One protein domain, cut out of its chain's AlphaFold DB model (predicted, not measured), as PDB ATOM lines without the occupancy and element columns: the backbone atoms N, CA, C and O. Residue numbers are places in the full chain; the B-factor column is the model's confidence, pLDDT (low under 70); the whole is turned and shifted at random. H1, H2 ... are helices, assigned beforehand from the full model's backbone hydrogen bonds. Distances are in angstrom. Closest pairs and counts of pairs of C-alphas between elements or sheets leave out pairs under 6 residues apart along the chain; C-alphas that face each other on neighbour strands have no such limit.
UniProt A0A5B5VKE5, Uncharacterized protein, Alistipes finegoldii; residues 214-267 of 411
ATOM      1  N   GLU A 214     145.473 198.875 217.144       87.50
ATOM      2  CA  GLU A 214     146.703 198.072 217.239       87.50
ATOM      3  C   GLU A 214     146.687 197.097 218.417       87.50
ATOM      4  O   GLU A 214     147.238 196.007 218.308       87.50
ATOM      5  N   VAL A 215     145.987 197.417 219.510       88.62
ATOM      6  CA  VAL A 215     145.923 196.531 220.682       88.62
ATOM      7  C   VAL A 215     145.193 195.224 220.357       88.62
ATOM      8  O   VAL A 215     145.576 194.163 220.848       88.62
ATOM      9  N   PHE A 216     144.178 195.267 219.489       91.25
ATOM     10  CA  PHE A 216     143.531 194.061 218.972       91.25
ATOM     11  C   PHE A 216     144.510 193.190 218.172       91.25
ATOM     12  O   PHE A 216     144.534 191.972 218.363       91.25
ATOM     13  N   LEU A 217     145.347 193.798 217.322       91.69
ATOM     14  CA  LEU A 217     146.381 193.075 216.577       91.69
ATOM     15  C   LEU A 217     147.432 192.473 217.516       91.69
ATOM     16  O   LEU A 217     147.663 191.267 217.466       91.69
ATOM     17  N   GLU A 218     148.033 193.295 218.378       91.31
ATOM     18  CA  GLU A 218     149.051 192.895 219.358       91.31
ATOM     19  C   GLU A 218     148.596 191.690 220.182       91.31
ATOM     20  O   GLU A 218     149.324 190.709 220.309       91.31
ATOM     21  N   TYR A 219     147.360 191.718 220.681       91.94
ATOM     22  CA  TYR A 219     146.831 190.627 221.484       91.94
ATOM     23  C   TYR A 219     146.739 189.316 220.713       91.94
ATOM     24  O   TYR A 219     147.220 188.284 221.186       91.94
ATOM     25  N   TYR A 220     146.084 189.331 219.549       93.50
ATOM     26  CA  TYR A 220     145.773 188.097 218.832       93.50
ATOM     27  C   TYR A 220     146.977 187.507 218.108       93.50
ATOM     28  O   TYR A 220     147.012 186.287 217.944       93.50
ATOM     29  N   ARG A 221     148.006 188.313 217.810       94.88
ATOM     30  CA  ARG A 221     149.314 187.814 217.361       94.88
ATOM     31  C   ARG A 221     149.877 186.724 218.266       94.88
ATOM     32  O   ARG A 221     150.435 185.758 217.754       94.88
ATOM     33  N   GLU A 222     149.687 186.854 219.577       94.06
ATOM     34  CA  GLU A 222     150.218 185.920 220.577       94.06
ATOM     35  C   GLU A 222     149.143 184.989 221.155       94.06
ATOM     36  O   GLU A 222     149.402 183.809 221.400       94.06
ATOM     37  N   ASN A 223     147.927 185.506 221.348       92.75
ATOM     38  CA  ASN A 223     146.864 184.856 222.122       92.75
ATOM     39  C   ASN A 223     145.748 184.246 221.259       92.75
ATOM     40  O   ASN A 223     144.762 183.733 221.794       92.75
ATOM     41  N   GLY A 224     145.868 184.307 219.930       94.19
ATOM     42  CA  GLY A 224     145.040 183.502 219.038       94.19
ATOM     43  C   GLY A 224     145.293 181.999 219.218       94.19
ATOM     44  O   GLY A 224     146.259 181.561 219.847       94.19
ATOM     45  N   THR A 225     144.412 181.176 218.658       96.06
ATOM     46  CA  THR A 225     144.552 179.716 218.738       96.06
ATOM     47  C   THR A 225     145.722 179.211 217.887       96.06
ATOM     48  O   THR A 225     146.125 179.856 216.919       96.06
ATOM     49  N   THR A 226     146.230 178.019 218.207       97.62
ATOM     50  CA  THR A 226     147.212 177.280 217.391       97.62
ATOM     51  C   THR A 226     146.547 176.339 216.383       97.62
ATOM     52  O   THR A 226     147.140 175.336 215.996       97.62
ATOM     53  N   GLY A 227     145.282 176.594 216.033       96.75
ATOM     54  CA  GLY A 227     144.540 175.758 215.094       96.75
ATOM     55  C   GLY A 227     145.173 175.771 213.704       96.75
ATOM     56  O   GLY A 227     145.649 176.808 213.239       96.75
ATOM     57  N   THR A 228     145.153 174.616 213.045       97.62
ATOM     58  CA  THR A 228     145.590 174.434 211.657       97.62
ATOM     59  C   THR A 228     144.386 174.150 210.761       97.62
ATOM     60  O   THR A 228     143.332 173.725 211.240       97.62
ATOM     61  N   ASN A 229     144.538 174.375 209.457       97.94
ATOM     62  CA  ASN A 229     143.498 174.197 208.440       97.94
ATOM     63  C   ASN A 229     142.207 174.989 208.716       97.94
ATOM     64  O   ASN A 229     141.110 174.564 208.348       97.94
ATOM     65  N   ILE A 230     142.326 176.149 209.362       97.69
ATOM     66  CA  ILE A 230     141.218 177.085 209.512       97.69
ATOM     67  C   ILE A 230     140.899 177.683 208.139       97.69
ATOM     68  O   ILE A 230     141.789 178.072 207.386       97.69
ATOM     69  N   LEU A 231     139.610 177.730 207.807       97.31
ATOM     70  CA  LEU A 231     139.118 178.274 206.544       97.31
ATOM     71  C   LEU A 231     138.707 179.745 206.702       97.31
ATOM     72  O   LEU A 231     138.237 180.119 207.786       97.31
ATOM     73  N   PRO A 232     138.805 180.555 205.629       97.19
ATOM     74  CA  PRO A 232     138.202 181.878 205.608       97.19
ATOM     75  C   PRO A 232     136.716 181.837 205.990       97.19
ATOM     76  O   PRO A 232     135.996 180.919 205.590       97.19
ATOM     77  N   GLY A 233     136.246 182.808 206.774       95.56
ATOM     78  CA  GLY A 233     134.868 182.813 207.294       95.56
ATOM     79  C   GLY A 233     134.694 182.187 208.681       95.56
ATOM     80  O   GLY A 233     133.602 182.240 209.253       95.56
ATOM     81  N   SER A 234     135.749 181.603 209.253       95.38
ATOM     82  CA  SER A 234     135.701 180.991 210.584       95.38
ATOM     83  C   SER A 234     135.531 182.026 211.704       95.38
ATOM     84  O   SER A 234     136.024 183.148 211.644       95.38
ATOM     85  N   SER A 235     134.864 181.658 212.801       93.75
ATOM     86  CA  SER A 235     134.859 182.481 214.021       93.75
ATOM     87  C   SER A 235     136.131 182.302 214.865       93.75
ATOM     88  O   SER A 235     136.376 183.093 215.784       93.75
ATOM     89  N   THR A 236     136.951 181.296 214.555       95.06
ATOM     90  CA  THR A 236     138.227 181.030 215.222       95.06
ATOM     91  C   THR A 236     139.270 182.054 214.798       95.06
ATOM     92  O   THR A 236     139.563 182.191 213.615       95.06
ATOM     93  N   ILE A 237     139.861 182.732 215.782       95.31
ATOM     94  CA  ILE A 237     140.992 183.636 215.562       95.31
ATOM     95  C   ILE A 237     142.277 182.846 215.803       95.31
ATOM     96  O   ILE A 237     142.488 182.344 216.911       95.31
ATOM     97  N   ILE A 238     143.120 182.703 214.784       97.69
ATOM     98  CA  ILE A 238     144.444 182.083 214.921       97.69
ATOM     99  C   ILE A 238     145.489 183.116 215.336       97.69
ATOM    100  O   ILE A 238     145.310 184.313 215.103       97.69
ATOM    101  N   ARG A 239     146.575 182.664 215.964       97.50
ATOM    102  CA  ARG A 239     147.732 183.519 216.260       97.50
ATOM    103  C   ARG A 239     148.665 183.648 215.056       97.50
ATOM    104  O   ARG A 239     148.649 182.795 214.173       97.50
ATOM    105  N   GLU A 240     149.507 184.678 215.034       98.19
ATOM    106  CA  GLU A 240     150.355 184.990 213.869       98.19
ATOM    107  C   GLU A 240     151.348 183.866 213.558       98.19
ATOM    108  O   GLU A 240     151.582 183.556 212.394       98.19
ATOM    109  N   SER A 241     151.852 183.169 214.584       98.19
ATOM    110  CA  SER A 241     152.827 182.085 214.404       98.19
ATOM    111  C   SER A 241     152.320 180.898 213.573       98.19
ATOM    112  O   SER A 241     153.134 180.065 213.196       98.19
ATOM    113  N   VAL A 242     151.002 180.757 213.381       98.31
ATOM    114  CA  VAL A 242     150.390 179.686 212.570       98.31
ATOM    115  C   VAL A 242     149.718 180.237 211.306       98.31
ATOM    116  O   VAL A 242     149.049 179.500 210.586       98.31
ATOM    117  N   PHE A 243     149.885 181.525 210.995       98.56
ATOM    118  CA  PHE A 243     149.492 182.100 209.707       98.56
ATOM    119  C   PHE A 243     150.585 181.809 208.668       98.56
ATOM    120  O   PHE A 243     151.379 182.670 208.300       98.56
ATOM    121  N   THR A 244     150.679 180.547 208.254       98.50
ATOM    122  CA  THR A 244     151.696 180.049 207.317       98.50
ATOM    123  C   THR A 244     151.049 179.157 206.258       98.50
ATOM    124  O   THR A 244     149.978 178.595 206.492       98.50
ATOM    125  N   GLU A 245     151.689 178.999 205.094       98.00
ATOM    126  CA  GLU A 245     151.204 178.077 204.052       98.00
ATOM    127  C   GLU A 245     151.136 176.623 204.545       98.00
ATOM    128  O   GLU A 245     150.301 175.854 204.081       98.00
ATOM    129  N   ALA A 246     151.991 176.246 205.501       98.06
ATOM    130  CA  ALA A 246     152.011 174.902 206.069       98.06
ATOM    131  C   ALA A 246     150.836 174.657 207.028       98.06
ATOM    132  O   ALA A 246     150.197 173.608 206.967       98.06
ATOM    133  N   ASP A 247     150.544 175.619 207.906       98.44
ATOM    134  CA  ASP A 247     149.549 175.448 208.965       98.44
ATOM    135  C   ASP A 247     148.139 175.850 208.520       98.44
ATOM    136  O   ASP A 247     147.161 175.197 208.886       98.44
ATOM    137  N   ASN A 248     148.009 176.934 207.749       98.56
ATOM    138  CA  ASN A 248     146.729 177.519 207.341       98.56
ATOM    139  C   ASN A 248     146.772 178.037 205.882       98.56
ATOM    140  O   ASN A 248     146.574 179.233 205.640       98.56
ATOM    141  N   PRO A 249     146.973 177.147 204.887       98.44
ATOM    142  CA  PRO A 249     147.157 177.525 203.479       98.44
ATOM    143  C   PRO A 249     145.998 178.337 202.894       98.44
ATOM    144  O   PRO A 249     146.222 179.263 202.119       98.44
ATOM    145  N   ALA A 250     144.754 178.033 203.277       98.38
ATOM    146  CA  ALA A 250     143.577 178.740 202.770       98.38
ATOM    147  C   ALA A 250     143.511 180.204 203.239       98.38
ATOM    148  O   ALA A 250     143.052 181.062 202.489       98.38
ATOM    149  N   LEU A 251     143.978 180.497 204.459       98.31
ATOM    150  CA  LEU A 251     144.030 181.865 204.974       98.31
ATOM    151  C   LEU A 251     145.153 182.662 204.304       98.31
ATOM    152  O   LEU A 251     144.910 183.789 203.884       98.31
ATOM    153  N   VAL A 252     146.341 182.071 204.138       98.38
ATOM    154  CA  VAL A 252     147.468 182.725 203.441       98.38
ATOM    155  C   VAL A 252     147.152 182.975 201.964       98.38
ATOM    156  O   VAL A 252     147.501 184.019 201.426       98.38
ATOM    157  N   ALA A 253     146.424 182.065 201.310       98.38
ATOM    158  CA  ALA A 253     145.966 182.271 199.936       98.38
ATOM    159  C   ALA A 253     144.942 183.416 199.805       98.38
ATOM    160  O   ALA A 253     144.874 184.062 198.761       98.38
ATOM    161  N   ALA A 254     144.133 183.658 200.841       98.25
ATOM    162  CA  ALA A 254     143.098 184.689 200.839       98.25
ATOM    163  C   ALA A 254     143.607 186.068 201.292       98.25
ATOM    164  O   ALA A 254     143.082 187.089 200.844       98.25
ATOM    165  N   TYR A 255     144.611 186.109 202.172       98.31
ATOM    166  CA  TYR A 255     145.075 187.327 202.834       98.31
ATOM    167  C   TYR A 255     146.600 187.483 202.715       98.31
ATOM    168  O   TYR A 255     147.328 186.589 203.141       98.31
ATOM    169  N   PRO A 256     147.114 188.623 202.210       97.31
ATOM    170  CA  PRO A 256     148.557 188.823 202.031       97.31
ATOM    171  C   PRO A 256     149.359 188.827 203.337       97.31
ATOM    172  O   PRO A 256     150.519 188.419 203.361       97.31
ATOM    173  N   THR A 257     148.761 189.312 204.427       98.19
ATOM    174  CA  THR A 257     149.398 189.381 205.743       98.19
ATOM    175  C   THR A 257     148.452 188.917 206.846       98.19
ATOM    176  O   THR A 257     147.227 188.950 206.701       98.19
ATOM    177  N   TYR A 258     149.015 188.561 208.006       98.06
ATOM    178  CA  TYR A 258     148.224 188.250 209.200       98.06
ATOM    179  C   TYR A 258     147.310 189.415 209.611       98.06
ATOM    180  O   TYR A 258     146.181 189.196 210.050       98.06
ATOM    181  N   ARG A 259     147.770 190.660 209.431       97.12
ATOM    182  CA  ARG A 259     146.956 191.851 209.693       97.12
ATOM    183  C   ARG A 259     145.749 191.910 208.760       97.12
ATOM    184  O   ARG A 259     144.645 192.149 209.243       97.12
ATOM    185  N   ASP A 260     145.946 191.669 207.463       97.75
ATOM    186  CA  ASP A 260     144.856 191.665 206.480       97.75
ATOM    187  C   ASP A 260     143.820 190.586 206.804       97.75
ATOM    188  O   ASP A 260     142.623 190.853 206.735       97.75
ATOM    189  N   TYR A 261     144.266 189.407 207.246       97.75
ATOM    190  CA  TYR A 261     143.389 188.356 207.767       97.75
ATOM    191  C   TYR A 261     142.602 188.833 208.991       97.75
ATOM    192  O   TYR A 261     141.369 188.838 208.991       97.75
ATOM    193  N   LEU A 262     143.304 189.276 210.035       96.56
ATOM    194  CA  LEU A 262     142.688 189.610 211.312       96.56
ATOM    195  C   LEU A 262     141.679 190.758 211.153       96.56
ATOM    196  O   LEU A 262     140.574 190.701 211.697       96.56
ATOM    197  N   PHE A 263     142.036 191.792 210.389       95.75
ATOM    198  CA  PHE A 263     141.198 192.978 210.212       95.75
ATOM    199  C   PHE A 263     140.139 192.784 209.119       95.75
ATOM    200  O   PHE A 263     139.048 193.357 209.200       95.75
ATOM    201  N   GLY A 264     140.439 191.965 208.111       95.81
ATOM    202  CA  GLY A 264     139.503 191.568 207.067       95.81
ATOM    203  C   GLY A 264     138.379 190.690 207.604       95.81
ATOM    204  O   GLY A 264     137.234 190.859 207.191       95.81
ATOM    205  N   GLU A 265     138.668 189.820 208.576       96.38
ATOM    206  CA  GLU A 265     137.683 188.868 209.084       96.38
ATOM    207  C   GLU A 265     137.046 189.243 210.416       96.38
ATOM    208  O   GLU A 265     135.838 189.062 210.582       96.38
ATOM    209  N   HIS A 266     137.833 189.709 211.388       95.88
ATOM    210  CA  HIS A 266     137.441 189.628 212.800       95.88
ATOM    211  C   HIS A 266     137.047 190.951 213.454       95.88
ATOM    212  O   HIS A 266     136.668 190.972 214.628       95.88
ATOM    213  N   LEU A 267     137.047 192.040 212.690       95.06
ATOM    214  CA  LEU A 267     136.391 193.280 213.095       95.06
ATOM    215  C   LEU A 267     134.870 193.145 212.998       95.06
ATOM    216  O   LEU A 267     134.349 192.303 212.258       95.06
TER     217      LEU A 267
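AT A GLANCE: This is residues 214 to 267 of the 411 residues of an uncharacterized protein of Alistipes finegoldii (UniProt A0A5B5VKE5). Three short helices are set round a long looped stretch: H1 forms one end of the longest axis, H2 sits toward the other end, and H3 lies between them on one side. The long link, residues 224 to 248, winds in wide loops through the space between H1 and H2. The printed part has 54 residues with three named helices, in the order H1, H2, H3, and no named strand. The class is all helix, though under half of the residues, 24 of 54, are in named elements. The whole is compact, with a radius of gyration of the C-alphas of 9.6 A, and rounded, with spans of 26 by 19 by 18 A.

HOW THE PARTS SIT: The longest helix by residues is H1, residues 214 to 223, which touches no helix. It is close to but not clearly touching H3, residues 258 to 265; their closest C-alphas, those of Leu 217 and Arg 259, are 7.0 A apart. The lines of H1 and H3 stand about perpendicular, at 74 degrees, and their centres are 11.2 A apart. H3 is also close to but not clearly touching H2, residues 249 to 254, where the closest C-alphas, those of Leu 251 and Tyr 261, are 7.1 A apart. H2 and H3 run the same way at a steep tilt of 69 degrees, only just short of about perpendicular. H1 and H2 are apart. In H2 and H3 every O i to N i+4 pair is within hydrogen-bond range; in H1, 5 of 6 are.

IN THESE COORDINATES: H1 begins at C-alpha 214, at (146.703, 198.072, 217.239), and runs 14.1 A to C-alpha 223, at (146.864, 184.856, 222.122). H2 runs from Pro 249 to Ala 254, 8.6 A from first to last C-alpha. H3 runs from Tyr 258 to Glu 265, 10.6 A, and ends with C-alpha 265 at (137.683, 188.868, 209.084).

THE WHOLE: The two C-alphas farthest apart, those of Val 215 in H1 and Ala 246 in the long link, are 26.8 A apart. The first and last printed C-alphas, those of Glu 214 and Leu 267, are 12.1 A apart. The link from H1 to H2 is long, with 25 residues, whose C-alphas lie 4 to 13 A from the mean of the printed C-alphas. The link from H2 to H3 is tight, with 3 residues. The printed part has no cut. The mean pLDDT of the printed part is 96.2, and no printed residue is under 70.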